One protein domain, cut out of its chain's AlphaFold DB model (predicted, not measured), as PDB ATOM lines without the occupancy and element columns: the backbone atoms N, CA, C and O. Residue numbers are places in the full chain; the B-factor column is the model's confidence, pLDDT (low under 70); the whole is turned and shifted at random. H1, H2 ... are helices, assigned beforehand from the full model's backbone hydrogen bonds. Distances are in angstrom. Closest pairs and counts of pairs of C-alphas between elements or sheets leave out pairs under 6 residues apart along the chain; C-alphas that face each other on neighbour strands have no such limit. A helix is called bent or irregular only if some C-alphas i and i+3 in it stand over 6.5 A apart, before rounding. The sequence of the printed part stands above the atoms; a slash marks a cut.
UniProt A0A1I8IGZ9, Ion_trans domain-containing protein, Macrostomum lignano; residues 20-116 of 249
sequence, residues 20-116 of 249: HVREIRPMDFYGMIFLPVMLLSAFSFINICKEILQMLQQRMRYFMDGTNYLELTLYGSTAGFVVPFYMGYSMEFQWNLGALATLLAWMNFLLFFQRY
ATOM      1  N   HIS A  20      24.033 -42.973  11.841       49.66
ATOM      2  CA  HIS A  20      23.921 -41.509  11.813       49.66
ATOM      3  C   HIS A  20      23.010 -40.985  10.685       49.66
ATOM      4  O   HIS A  20      22.568 -39.841  10.739       49.66
ATOM      5  N   VAL A  21      22.694 -41.811   9.677       56.59
ATOM      6  CA  VAL A  21      21.929 -41.387   8.487       56.59
ATOM      7  C   VAL A  21      20.488 -41.917   8.467       56.59
ATOM      8  O   VAL A  21      19.656 -41.359   7.756       56.59
ATOM      9  N   ARG A  22      20.136 -42.965   9.228       63.06
ATOM     10  CA  ARG A  22      18.885 -43.708   8.977       63.06
ATOM     11  C   ARG A  22      17.913 -43.850  10.150       63.06
ATOM     12  O   ARG A  22      17.341 -44.919  10.312       63.06
ATOM     13  N   GLU A  23      17.649 -42.783  10.902       54.59
ATOM     14  CA  GLU A  23      16.360 -42.673  11.611       54.59
ATOM     15  C   GLU A  23      16.040 -41.231  12.038       54.59
ATOM     16  O   GLU A  23      16.036 -40.881  13.214       54.59
ATOM     17  N   ILE A  24      15.710 -40.367  11.073       58.22
ATOM     18  CA  ILE A  24      14.754 -39.293  11.378       58.22
ATOM     19  C   ILE A  24      13.430 -40.026  11.597       58.22
ATOM     20  O   ILE A  24      12.845 -40.534  10.637       58.22
ATOM     21  N   ARG A  25      12.996 -40.190  12.851       58.34
ATOM     22  CA  ARG A  25      11.751 -40.914  13.133       58.34
ATOM     23  C   ARG A  25      10.598 -40.181  12.442       58.34
ATOM     24  O   ARG A  25      10.556 -38.952  12.488       58.34
ATOM     25  N   PRO A  26       9.619 -40.886  11.850       57.66
ATOM     26  CA  PRO A  26       8.484 -40.241  11.183       57.66
ATOM     27  C   PRO A  26       7.731 -39.277  12.115       57.66
ATOM     28  O   PRO A  26       7.220 -38.259  11.661       57.66
ATOM     29  N   MET A  27       7.742 -39.539  13.430       57.09
ATOM     30  CA  MET A  27       7.211 -38.638  14.465       57.09
ATOM     31  C   MET A  27       7.859 -37.243  14.473       57.09
ATOM     32  O   MET A  27       7.155 -36.264  14.711       57.09
ATOM     33  N   ASP A  28       9.150 -37.126  14.153       63.97
ATOM     34  CA  ASP A  28       9.835 -35.831  14.084       63.97
ATOM     35  C   ASP A  28       9.439 -35.077  12.799       63.97
ATOM     36  O   ASP A  28       9.208 -33.869  12.829       63.97
ATOM     37  N   PHE A  29       9.252 -35.790  11.682       66.50
ATOM     38  CA  PHE A  29       8.880 -35.203  10.388       66.50
ATOM     39  C   PHE A  29       7.452 -34.629  10.375       66.50
ATOM     40  O   PHE A  29       7.229 -33.525   9.875       66.50
ATOM     41  N   TYR A  30       6.484 -35.327  10.984       70.38
ATOM     42  CA  TYR A  30       5.124 -34.797  11.139       70.38
ATOM     43  C   TYR A  30       5.098 -33.556  12.038       70.38
ATOM     44  O   TYR A  30       4.414 -32.589  11.711       70.38
ATOM     45  N   GLY A  31       5.888 -33.532  13.119       74.75
ATOM     46  CA  GLY A  31       6.033 -32.346  13.970       74.75
ATOM     47  C   GLY A  31       6.647 -31.148  13.234       74.75
ATOM     48  O   GLY A  31       6.179 -30.019  13.397       74.75
ATOM     49  N   MET A  32       7.641 -31.396  12.373       78.62
ATOM     50  CA  MET A  32       8.311 -30.364  11.569       78.62
ATOM     51  C   MET A  32       7.388 -29.696  10.545       78.62
ATOM     52  O   MET A  32       7.561 -28.511  10.273       78.62
ATOM     53  N   ILE A  33       6.408 -30.416   9.992       82.25
ATOM     54  CA  ILE A  33       5.443 -29.870   9.020       82.25
ATOM     55  C   ILE A  33       4.197 -29.307   9.716       82.25
ATOM     56  O   ILE A  33       3.639 -28.300   9.282       82.25
ATOM     57  N   PHE A  34       3.765 -29.909  10.822       83.88
ATOM     58  CA  PHE A  34       2.542 -29.498  11.511       83.88
ATOM     59  C   PHE A  34       2.642 -28.087  12.108       83.88
ATOM     60  O   PHE A  34       1.710 -27.294  11.980       83.88
ATOM     61  N   LEU A  35       3.787 -27.746  12.709       87.69
ATOM     62  CA  LEU A  35       4.027 -26.412  13.268       87.69
ATOM     63  C   LEU A  35       3.911 -25.280  12.230       87.69
ATOM     64  O   LEU A  35       3.114 -24.368  12.459       87.69
ATOM     65  N   PRO A  36       4.633 -25.294  11.091       89.06
ATOM     66  CA  PRO A  36       4.513 -24.233  10.096       89.06
ATOM     67  C   PRO A  36       3.117 -24.180   9.472       89.06
ATOM     68  O   PRO A  36       2.611 -23.083   9.254       89.06
ATOM     69  N   VAL A  37       2.450 -25.320   9.249       89.75
ATOM     70  CA  VAL A  37       1.072 -25.335   8.725       89.75
ATOM     71  C   VAL A  37       0.094 -24.683   9.706       89.75
ATOM     72  O   VAL A  37      -0.725 -23.871   9.280       89.75
ATOM     73  N   MET A  38       0.204 -24.955  11.013       89.62
ATOM     74  CA  MET A  38      -0.610 -24.266  12.024       89.62
ATOM     75  C   MET A  38      -0.327 -22.763  12.094       89.62
ATOM     76  O   MET A  38      -1.254 -21.968  12.223       89.62
ATOM     77  N   LEU A  39       0.942 -22.355  12.032       92.06
ATOM     78  CA  LEU A  39       1.299 -20.935  12.080       92.06
ATOM     79  C   LEU A  39       0.764 -20.190  10.851       92.06
ATOM     80  O   LEU A  39       0.177 -19.117  10.988       92.06
ATOM     81  N   LEU A  40       0.918 -20.781   9.663       92.56
ATOM     82  CA  LEU A  40       0.397 -20.232   8.413       92.56
ATOM     83  C   LEU A  40      -1.131 -20.153   8.422       92.56
ATOM     84  O   LEU A  40      -1.688 -19.141   7.998       92.56
ATOM     85  N   SER A  41      -1.813 -21.185   8.925       91.38
ATOM     86  CA  SER A  41      -3.275 -21.204   8.995       91.38
ATOM     87  C   SER A  41      -3.813 -20.150   9.961       91.38
ATOM     88  O   SER A  41      -4.710 -19.391   9.592       91.38
ATOM     89  N   ALA A  42      -3.220 -20.029  11.153       93.38
ATOM     90  CA  ALA A  42      -3.598 -19.029  12.145       93.38
ATOM     91  C   ALA A  42      -3.364 -17.603  11.624       93.38
ATOM     92  O   ALA A  42      -4.248 -16.752  11.722       93.38
ATOM     93  N   PHE A  43      -2.200 -17.349  11.018       92.88
ATOM     94  CA  PHE A  43      -1.881 -16.047  10.436       92.88
ATOM     95  C   PHE A  43      -2.820 -15.692   9.278       92.88
ATOM     96  O   PHE A  43      -3.345 -14.580   9.227       92.88
ATOM     97  N   SER A  44      -3.073 -16.634   8.365       93.00
ATOM     98  CA  SER A  44      -4.002 -16.431   7.250       93.00
ATOM     99  C   SER A  44      -5.415 -16.123   7.755       93.00
ATOM    100  O   SER A  44      -6.022 -15.145   7.328       93.00
ATOM    101  N   PHE A  45      -5.905 -16.875   8.746       92.00
ATOM    102  CA  PHE A  45      -7.230 -16.667   9.329       92.00
ATOM    103  C   PHE A  45      -7.397 -15.273   9.951       92.00
ATOM    104  O   PHE A  45      -8.386 -14.590   9.684       92.00
ATOM    105  N   ILE A  46      -6.417 -14.814  10.738       93.94
ATOM    106  CA  ILE A  46      -6.446 -13.474  11.346       93.94
ATOM    107  C   ILE A  46      -6.491 -12.390  10.262       93.94
ATOM    108  O   ILE A  46      -7.279 -11.447  10.364       93.94
ATOM    109  N   ASN A  47      -5.683 -12.527   9.209       92.06
ATOM    110  CA  ASN A  47      -5.645 -11.546   8.130       92.06
ATOM    111  C   ASN A  47      -6.926 -11.536   7.293       92.06
ATOM    112  O   ASN A  47      -7.410 -10.457   6.971       92.06
ATOM    113  N   ILE A  48      -7.529 -12.695   7.015       91.19
ATOM    114  CA  ILE A  48      -8.831 -12.772   6.335       91.19
ATOM    115  C   ILE A  48      -9.906 -12.060   7.160       91.19
ATOM    116  O   ILE A  48     -10.664 -11.259   6.619       91.19
ATOM    117  N   CYS A  49      -9.948 -12.287   8.476       91.38
ATOM    118  CA  CYS A  49     -10.868 -11.573   9.362       91.38
ATOM    119  C   CYS A  49     -10.652 -10.053   9.304       91.38
ATOM    120  O   CYS A  49     -11.616  -9.294   9.195       91.38
ATOM    121  N   LYS A  50      -9.392  -9.602   9.328       91.38
ATOM    122  CA  LYS A  50      -9.029  -8.183   9.198       91.38
ATOM    123  C   LYS A  50      -9.493  -7.598   7.854       91.38
ATOM    124  O   LYS A  50     -10.092  -6.527   7.848       91.38
ATOM    125  N   GLU A  51      -9.282  -8.310   6.745       89.75
ATOM    126  CA  GLU A  51      -9.729  -7.884   5.410       89.75
ATOM    127  C   GLU A  51     -11.254  -7.810   5.303       89.75
ATOM    128  O   GLU A  51     -11.784  -6.862   4.732       89.75
ATOM    129  N   ILE A  52     -11.987  -8.756   5.899       88.44
ATOM    130  CA  ILE A  52     -13.457  -8.712   5.935       88.44
ATOM    131  C   ILE A  52     -13.942  -7.462   6.674       88.44
ATOM    132  O   ILE A  52     -14.834  -6.765   6.188       88.44
ATOM    133  N   LEU A  53     -13.337  -7.131   7.818       89.06
ATOM    134  CA  LEU A  53     -13.664  -5.902   8.545       89.06
ATOM    135  C   LEU A  53     -13.340  -4.646   7.719       89.06
ATOM    136  O   LEU A  53     -14.147  -3.717   7.672       89.06
ATOM    137  N   GLN A  54     -12.201  -4.632   7.021       87.25
ATOM    138  CA  GLN A  54     -11.800  -3.526   6.148       87.25
ATOM    139  C   GLN A  54     -12.753  -3.357   4.955       87.25
ATOM    140  O   GLN A  54     -13.151  -2.231   4.645       87.25
ATOM    141  N   MET A  55     -13.191  -4.459   4.340       86.75
ATOM    142  CA  MET A  55     -14.202  -4.466   3.279       86.75
ATOM    143  C   MET A  55     -15.532  -3.873   3.759       86.75
ATOM    144  O   MET A  55     -16.125  -3.050   3.058       86.75
ATOM    145  N   LEU A  56     -15.985  -4.230   4.967       86.12
ATOM    146  CA  LEU A  56     -17.212  -3.683   5.553       86.12
ATOM    147  C   LEU A  56     -17.104  -2.174   5.828       86.12
ATOM    148  O   LEU A  56     -18.076  -1.447   5.622       86.12
ATOM    149  N   GLN A  57     -15.932  -1.692   6.251       89.50
ATOM    150  CA  GLN A  57     -15.720  -0.277   6.569       89.50
ATOM    151  C   GLN A  57     -15.534   0.603   5.319       89.50
ATOM    152  O   GLN A  57     -16.075   1.707   5.264       89.50
ATOM    153  N   GLN A  58     -14.774   0.144   4.318       80.00
ATOM    154  CA  GLN A  58     -14.409   0.936   3.129       80.00
ATOM    155  C   GLN A  58     -15.367   0.751   1.937       80.00
ATOM    156  O   GLN A  58     -15.378   1.588   1.025       80.00
ATOM    157  N   ARG A  59     -16.198  -0.304   1.945       81.00
ATOM    158  CA  ARG A  59     -17.244  -0.629   0.957       81.00
ATOM    159  C   ARG A  59     -16.788  -0.435  -0.497       81.00
ATOM    160  O   ARG A  59     -16.053  -1.258  -1.021       81.00
ATOM    161  N   MET A  60     -17.211   0.647  -1.158       68.12
ATOM    162  CA  MET A  60     -16.948   0.874  -2.588       68.12
ATOM    163  C   MET A  60     -15.512   1.318  -2.870       68.12
ATOM    164  O   MET A  60     -14.990   1.037  -3.942       68.12
ATOM    165  N   ARG A  61     -14.861   1.985  -1.910       72.50
ATOM    166  CA  ARG A  61     -13.482   2.460  -2.079       72.50
ATOM    167  C   ARG A  61     -12.477   1.307  -2.056       72.50
ATOM    168  O   ARG A  61     -11.437   1.404  -2.690       72.50
ATOM    169  N   TYR A  62     -12.837   0.197  -1.409       74.12
ATOM    170  CA  TYR A  62     -12.018  -1.014  -1.354       74.12
ATOM    171  C   TYR A  62     -11.719  -1.583  -2.750       74.12
ATOM    172  O   TYR A  62     -10.593  -1.996  -3.011       74.12
ATOM    173  N   PHE A  63     -12.703  -1.546  -3.656       71.94
ATOM    174  CA  PHE A  63     -12.599  -2.102  -5.009       71.94
ATOM    175  C   PHE A  63     -11.804  -1.226  -5.998       71.94
ATOM    176  O   PHE A  63     -11.619  -1.624  -7.141       71.94
ATOM    177  N   MET A  64     -11.331  -0.040  -5.601       69.94
ATOM    178  CA  MET A  64     -10.485   0.809  -6.459       69.94
ATOM    179  C   MET A  64      -8.982   0.627  -6.205       69.94
ATOM    180  O   MET A  64      -8.173   1.006  -7.050       69.94
ATOM    181  N   ASP A  65      -8.596   0.023  -5.079       77.81
ATOM    182  CA  ASP A  65      -7.195  -0.080  -4.672       77.81
ATOM    183  C   ASP A  65      -6.601  -1.449  -5.049       77.81
ATOM    184  O   ASP A  65      -6.943  -2.485  -4.480       77.81
ATOM    185  N   GLY A  66      -5.645  -1.458  -5.986       78.31
ATOM    186  CA  GLY A  66      -4.987  -2.685  -6.468       78.31
ATOM    187  C   GLY A  66      -4.242  -3.483  -5.387       78.31
ATOM    188  O   GLY A  66      -4.140  -4.705  -5.478       78.31
ATOM    189  N   THR A  67      -3.759  -2.815  -4.337       84.50
ATOM    190  CA  THR A  67      -3.083  -3.468  -3.204       84.50
ATOM    191  C   THR A  67      -4.034  -4.377  -2.425       84.50
ATOM    192  O   THR A  67      -3.642  -5.481  -2.061       84.50
ATOM    193  N   ASN A  68      -5.298  -3.972  -2.257       87.12
ATOM    194  CA  ASN A  68      -6.301  -4.770  -1.548       87.12
ATOM    195  C   ASN A  68      -6.588  -6.083  -2.292       87.12
ATOM    196  O   ASN A  68      -6.685  -7.145  -1.683       87.12
ATOM    197  N   TYR A  69      -6.655  -6.036  -3.627       87.50
ATOM    198  CA  TYR A  69      -6.809  -7.241  -4.447       87.50
ATOM    199  C   TYR A  69      -5.620  -8.193  -4.317       87.50
ATOM    200  O   TYR A  69      -5.808  -9.411  -4.264       87.50
ATOM    201  N   LEU A  70      -4.399  -7.652  -4.257       89.56
ATOM    202  CA  LEU A  70      -3.190  -8.448  -4.064       89.56
ATOM    203  C   LEU A  70      -3.218  -9.144  -2.697       89.56
ATOM    204  O   LEU A  70      -3.009 -10.356  -2.634       89.56
ATOM    205  N   GLU A  71      -3.541  -8.412  -1.628       90.00
ATOM    206  CA  GLU A  71      -3.656  -8.955  -0.269       90.00
ATOM    207  C   GLU A  71      -4.762 -10.017  -0.162       90.00
ATOM    208  O   GLU A  71      -4.518 -11.113   0.344       90.00
ATOM    209  N   LEU A  72      -5.947  -9.759  -0.721       90.94
ATOM    210  CA  LEU A  72      -7.050 -10.722  -0.744       90.94
ATOM    211  C   LEU A  72      -6.664 -12.015  -1.477       90.94
ATOM    212  O   LEU A  72      -6.920 -13.116  -0.985       90.94
ATOM    213  N   THR A  73      -6.012 -11.893  -2.636       91.44
ATOM    214  CA  THR A  73      -5.566 -13.047  -3.430       91.44
ATOM    215  C   THR A  73      -4.459 -13.820  -2.711       91.44
ATOM    216  O   THR A  73      -4.438 -15.052  -2.748       91.44
ATOM    217  N   LEU A  74      -3.563 -13.126  -2.005       93.75
ATOM    218  CA  LEU A  74      -2.526 -13.740  -1.175       93.75
ATOM    219  C   LEU A  74      -3.139 -14.580  -0.049       93.75
ATOM    220  O   LEU A  74      -2.805 -15.758   0.096       93.75
ATOM    221  N   TYR A  75      -4.056 -14.012   0.736       93.50
ATOM    222  CA  TYR A  75      -4.666 -14.744   1.847       93.50
ATOM    223  C   TYR A  75      -5.571 -15.880   1.351       93.50
ATOM    224  O   TYR A  75      -5.530 -16.981   1.903       93.50
ATOM    225  N   GLY A  76      -6.309 -15.662   0.256       92.38
ATOM    226  CA  GLY A  76      -7.133 -16.687  -0.387       92.38
ATOM    227  C   GLY A  76      -6.318 -17.871  -0.922       92.38
ATOM    228  O   GLY A  76      -6.637 -19.024  -0.627       92.38
ATOM    229  N   SER A  77      -5.228 -17.607  -1.650       92.19
ATOM    230  CA  SER A  77      -4.328 -18.660  -2.154       92.19
ATOM    231  C   SER A  77      -3.609 -19.403  -1.022       92.19
ATOM    232  O   SER A  77      -3.500 -20.627  -1.069       92.19
ATOM    233  N   THR A  78      -3.215 -18.698   0.044       93.88
ATOM    234  CA  THR A  78      -2.631 -19.309   1.252       93.88
ATOM    235  C   THR A  78      -3.632 -20.226   1.958       93.88
ATOM    236  O   THR A  78      -3.282 -21.340   2.344       93.88
ATOM    237  N   ALA A  79      -4.893 -19.803   2.095       91.88
ATOM    238  CA  ALA A  79      -5.946 -20.641   2.662       91.88
ATOM    239  C   ALA A  79      -6.177 -21.900   1.809       91.88
ATOM    240  O   ALA A  79      -6.186 -23.008   2.343       91.88
ATOM    241  N   GLY A  80      -6.273 -21.753   0.484       91.31
ATOM    242  CA  GLY A  80      -6.431 -22.882  -0.436       91.31
ATOM    243  C   GLY A  80      -5.251 -23.863  -0.435       91.31
ATOM    244  O   GLY A  80      -5.460 -25.063  -0.574       91.31
ATOM    245  N   PHE A  81      -4.022 -23.387  -0.209       91.38
ATOM    246  CA  PHE A  81      -2.843 -24.244  -0.029       91.38
ATOM    247  C   PHE A  81      -2.892 -25.062   1.273       91.38
ATOM    248  O   PHE A  81      -2.436 -26.206   1.309       91.38
ATOM    249  N   VAL A  82      -3.444 -24.481   2.341       91.44
ATOM    250  CA  VAL A  82      -3.445 -25.055   3.693       91.44
ATOM    251  C   VAL A  82      -4.586 -26.060   3.914       91.44
ATOM    252  O   VAL A  82      -4.405 -27.049   4.625       91.44
ATOM    253  N   VAL A  83      -5.751 -25.845   3.295       88.94
ATOM    254  CA  VAL A  83      -6.958 -26.680   3.464       88.94
ATOM    255  C   VAL A  83      -6.709 -28.190   3.275       88.94
ATOM    256  O   VAL A  83      -7.129 -28.959   4.146       88.94
ATOM    257  N   PRO A  84      -6.014 -28.657   2.219       87.56
ATOM    258  CA  PRO A  84      -5.852 -30.092   1.982       87.56
ATOM    259  C   PRO A  84      -5.007 -30.793   3.060       87.56
ATOM    260  O   PRO A  84      -5.258 -31.957   3.375       87.56
ATOM    261  N   PHE A  85      -4.080 -30.078   3.716       86.50
ATOM    262  CA  PHE A  85      -3.298 -30.630   4.831       86.50
ATOM    263  C   PHE A  85      -4.169 -31.000   6.039       86.50
ATOM    264  O   PHE A  85      -3.852 -31.957   6.740       86.50
ATOM    265  N   TYR A  86      -5.275 -30.285   6.268       85.19
ATOM    266  CA  TYR A  86      -6.230 -30.616   7.331       85.19
ATOM    267  C   TYR A  86      -7.192 -31.736   6.942       85.19
ATOM    268  O   TYR A  86      -7.631 -32.493   7.803       85.19
ATOM    269  N   MET A  87      -7.527 -31.844   5.655       84.06
ATOM    270  CA  MET A  87      -8.445 -32.873   5.172       84.06
ATOM    271  C   MET A  87      -7.770 -34.234   4.939       84.06
ATOM    272  O   MET A  87      -8.460 -35.229   4.729       84.06
ATOM    273  N   GLY A  88      -6.436 -34.295   4.995       80.19
ATOM    274  CA  GLY A  88      -5.675 -35.541   4.894       80.19
ATOM    275  C   GLY A  88      -5.572 -36.108   3.475       80.19
ATOM    276  O   GLY A  88      -5.212 -37.272   3.318       80.19
ATOM    277  N   TYR A  89      -5.866 -35.307   2.446       81.56
ATOM    278  CA  TYR A  89      -5.694 -35.677   1.040       81.56
ATOM    279  C   TYR A  89      -4.979 -34.569   0.259       81.56
ATOM    280  O   TYR A  89      -5.097 -33.391   0.584       81.56
ATOM    281  N   SER A  90      -4.227 -34.942  -0.777       81.12
ATOM    282  CA  SER A  90      -3.533 -33.998  -1.661       81.12
ATOM    283  C   SER A  90      -4.422 -33.588  -2.831       81.12
ATOM    284  O   SER A  90      -5.014 -34.451  -3.478       81.12
ATOM    285  N   MET A  91      -4.459 -32.296  -3.154       81.81
ATOM    286  CA  MET A  91      -5.101 -31.794  -4.375       81.81
ATOM    287  C   MET A  91      -4.031 -31.364  -5.384       81.81
ATOM    288  O   MET A  91      -3.053 -30.728  -5.005       81.81
ATOM    289  N   GLU A  92      -4.218 -31.640  -6.678       82.12
ATOM    290  CA  GLU A  92      -3.236 -31.249  -7.709       82.12
ATOM    291  C   GLU A  92      -3.031 -29.727  -7.769       82.12
ATOM    292  O   GLU A  92      -1.905 -29.241  -7.868       82.12
ATOM    293  N   PHE A  93      -4.109 -28.953  -7.622       82.06
ATOM    294  CA  PHE A  93      -4.039 -27.492  -7.656       82.06
ATOM    295  C   PHE A  93      -3.428 -26.875  -6.388       82.06
ATOM    296  O   PHE A  93      -3.073 -25.696  -6.402       82.06
ATOM    297  N   GLN A  94      -3.282 -27.640  -5.302       86.62
ATOM    298  CA  GLN A  94      -2.729 -27.151  -4.037       86.62
ATOM    299  C   GLN A  94      -1.323 -26.585  -4.234       86.62
ATOM    300  O   GLN A  94      -1.019 -25.497  -3.751       86.62
ATOM    301  N   TRP A  95      -0.478 -27.285  -4.990       87.25
ATOM    302  CA  TRP A  95       0.892 -26.856  -5.263       87.25
ATOM    303  C   TRP A  95       0.943 -25.589  -6.120       87.25
ATOM    304  O   TRP A  95       1.759 -24.708  -5.855       87.25
ATOM    305  N   ASN A  96       0.016 -25.444  -7.071       89.94
ATOM    306  CA  ASN A  96      -0.121 -24.225  -7.870       89.94
ATOM    307  C   ASN A  96      -0.537 -23.033  -6.995       89.94
ATOM    308  O   ASN A  96       0.023 -21.945  -7.129       89.94
ATOM    309  N   LEU A  97      -1.468 -23.241  -6.057       88.94
ATOM    310  CA  LEU A  97      -1.863 -22.219  -5.085       88.94
ATOM    311  C   LEU A  97      -0.726 -21.869  -4.121       88.94
ATOM    312  O   LEU A  97      -0.554 -20.696  -3.812       88.94
ATOM    313  N   GLY A  98       0.078 -22.844  -3.691       90.38
ATOM    314  CA  GLY A  98       1.261 -22.602  -2.861       90.38
ATOM    315  C   GLY A  98       2.333 -21.780  -3.584       90.38
ATOM    316  O   GLY A  98       2.886 -20.839  -3.010       90.38
ATOM    317  N   ALA A  99       2.589 -22.077  -4.862       92.19
ATOM    318  CA  ALA A  99       3.500 -21.296  -5.696       92.19
ATOM    319  C   ALA A  99       2.993 -19.858  -5.892       92.19
ATOM    320  O   ALA A  99       3.751 -18.902  -5.716       92.19
ATOM    321  N   LEU A 100       1.697 -19.699  -6.181       91.25
ATOM    322  CA  LEU A 100       1.055 -18.394  -6.318       91.25
ATOM    323  C   LEU A 100       1.102 -17.594  -5.006       91.25
ATOM    324  O   LEU A 100       1.502 -16.433  -5.022       91.25
ATOM    325  N   ALA A 101       0.755 -18.214  -3.877       93.62
ATOM    326  CA  ALA A 101       0.803 -17.592  -2.556       93.62
ATOM    327  C   ALA A 101       2.223 -17.130  -2.208       93.62
ATOM    328  O   ALA A 101       2.411 -16.015  -1.729       93.62
ATOM    329  N   THR A 102       3.235 -17.946  -2.517       94.69
ATOM    330  CA  THR A 102       4.644 -17.593  -2.291       94.69
ATOM    331  C   THR A 102       5.049 -16.382  -3.129       94.69
ATOM    332  O   THR A 102       5.623 -15.434  -2.597       94.69
ATOM    333  N   LEU A 103       4.712 -16.368  -4.423       93.94
ATOM    334  CA  LEU A 103       4.991 -15.231  -5.299       93.94
ATOM    335  C   LEU A 103       4.306 -13.955  -4.793       93.94
ATOM    336  O   LEU A 103       4.948 -12.915  -4.656       93.94
ATOM    337  N   LEU A 104       3.013 -14.039  -4.476       91.31
ATOM    338  CA  LEU A 104       2.236 -12.914  -3.964       91.31
ATOM    339  C   LEU A 104       2.760 -12.417  -2.614       91.31
ATOM    340  O   LEU A 104       2.750 -11.213  -2.381       91.31
ATOM    341  N   ALA A 105       3.265 -13.300  -1.747       93.81
ATOM    342  CA  ALA A 105       3.848 -12.920  -0.463       93.81
ATOM    343  C   ALA A 105       5.101 -12.060  -0.660       93.81
ATOM    344  O   ALA A 105       5.228 -11.005  -0.038       93.81
ATOM    345  N   TRP A 106       5.995 -12.462  -1.568       94.06
ATOM    346  CA  TRP A 106       7.181 -11.675  -1.915       94.06
ATOM    347  C   TRP A 106       6.826 -10.355  -2.602       94.06
ATOM    348  O   TRP A 106       7.444  -9.328  -2.318       94.06
ATOM    349  N   MET A 107       5.800 -10.347  -3.456       90.50
ATOM    350  CA  MET A 107       5.291  -9.111  -4.053       90.50
ATOM    351  C   MET A 107       4.704  -8.170  -2.996       90.50
ATOM    352  O   MET A 107       5.015  -6.982  -3.003       90.50
ATOM    353  N   ASN A 108       3.918  -8.685  -2.047       91.31
ATOM    354  CA  ASN A 108       3.370  -7.890  -0.949       91.31
ATOM    355  C   ASN A 108       4.484  -7.358  -0.032       91.31
ATOM    356  O   ASN A 108       4.472  -6.201   0.376       91.31
ATOM    357  N   PHE A 109       5.509  -8.176   0.222       91.00
ATOM    358  CA  PHE A 109       6.713  -7.764   0.940       91.00
ATOM    359  C   PHE A 109       7.436  -6.597   0.256       91.00
ATOM    360  O   PHE A 109       7.818  -5.631   0.913       91.00
ATOM    361  N   LEU A 110       7.549  -6.629  -1.073       89.81
ATOM    362  CA  LEU A 110       8.083  -5.510  -1.842       89.81
ATOM    363  C   LEU A 110       7.221  -4.249  -1.673       89.81
ATOM    364  O   LEU A 110       7.769  -3.165  -1.488       89.81
ATOM    365  N   LEU A 111       5.889  -4.368  -1.672       87.50
ATOM    366  CA  LEU A 111       4.994  -3.230  -1.433       87.50
ATOM    367  C   LEU A 111       5.124  -2.660  -0.015       87.50
ATOM    368  O   LEU A 111       5.065  -1.442   0.148       87.50
ATOM    369  N   PHE A 112       5.383  -3.491   0.999       87.62
ATOM    370  CA  PHE A 112       5.659  -3.000   2.353       87.62
ATOM    371  C   PHE A 112       6.868  -2.059   2.398       87.62
ATOM    372  O   PHE A 112       6.855  -1.092   3.166       87.62
ATOM    373  N   PHE A 113       7.869  -2.259   1.533       88.81
ATOM    374  CA  PHE A 113       9.013  -1.354   1.468       88.81
ATOM    375  C   PHE A 113       8.672   0.063   0.984       88.81
ATOM    376  O   PHE A 113       9.429   0.987   1.279       88.81
ATOM    377  N   GLN A 114       7.526   0.277   0.322       87.56
ATOM    378  CA  GLN A 114       7.074   1.619  -0.074       87.56
ATOM    379  C   GLN A 114       6.861   2.553   1.119       87.56
ATOM    380  O   GLN A 114       6.981   3.766   0.971       87.56
ATOM    381  N   ARG A 115       6.531   2.004   2.294       84.94
ATOM    382  CA  ARG A 115       6.235   2.792   3.498       84.94
ATOM    383  C   ARG A 115       7.482   3.342   4.192       84.94
ATOM    384  O   ARG A 115       7.346   4.192   5.064       84.94
ATOM    385  N   TYR A 116       8.680   2.883   3.828       87.44
ATOM    386  CA  TYR A 116       9.929   3.408   4.382       87.44
ATOM    387  C   TYR A 116      10.405   4.613   3.567       87.44
ATOM    388  O   TYR A 116      10.522   4.520   2.352       87.44
TER     389      TYR A 116
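AT A GLANCE: This is residues 20 to 116 of the 249 residues of the protein "Ion_trans domain-containing protein" of Macrostomum lignano (UniProt A0A1I8IGZ9). Three helices follow one another in two helical hairpins, with H2 between H1 and H3, and the long first helix, H1, sticks out beyond the body with its residues 26 to 32. H2 folds back at a slant and packs on residues 37 to 51 of H1, and H3 folds back again and packs on another side of H2, away from H1. The printed part has 97 residues with three named helices, H1, H2 and H3 in chain order, and no named strand; the class is all helix. The whole is loose, with a radius of gyration of the C-alphas of 16.7 A, and elongated, spanning 58 by 32 by 23 A.

IN THESE COORDINATES: H1, the longest helix, holds residues 26 to 58 and measures 47.8 A from first to last C-alpha; C-alpha 26 is at (8.484, -40.241, 11.183) and C-alpha 58 at (-14.409, 0.936, 3.129). It is neither bent nor irregular, but only just: C-alphas 32 and 35 are 6.1 A apart. H2 holds residues 66 to 87 and measures 32.5 A. It is only just irregular, with C-alphas 81 and 84 at 6.9 A. H3 holds residues 92 to 115 and measures 37.1 A, ending with C-alpha 115 at (6.235, 2.792, 3.498). It too is only just irregular, with C-alphas 92 and 95 at 6.51 A.

HOW THE PARTS SIT: H1 touches H2 with residues 37 to 51 alone, and their closest C-alphas, those of Ser 44 and Tyr 75, are 5.7 A apart. The two form a helical hairpin and run opposite ways at a steep tilt of 37 degrees, only just past shallow. H2 touches H3, with the closest C-alphas, those of Phe 81 and Gln 94, 5.0 A apart. They form a second helical hairpin and also run opposite ways at a steep tilt of 37 degrees, only just past shallow. H1 and H3 are apart. The O i to N i+4 pairs within hydrogen-bond range are 28 of 29 in H1, 15 of 18 in H2 and 17 of 20 in H3.

THE WHOLE: The two C-alphas farthest apart, those of His 20 and Met 60, are 60.6 A from each other. Residues 20 to 32 stand free, of which 26 to 32 belong to H1, and so do residues 56 to 61, of which 56 to 58 belong to H1. The body without these stretches has 78 residues and spans 39 by 24 by 22 A. The link from H1 to H2 is short, with 7 residues, and that from H2 to H3 is tight, with 4. The printed part has no cut. The mean pLDDT of the printed part is 84.3, and 12 residues are under 70, namely residues 20 to 29, residue 60 and residue 64.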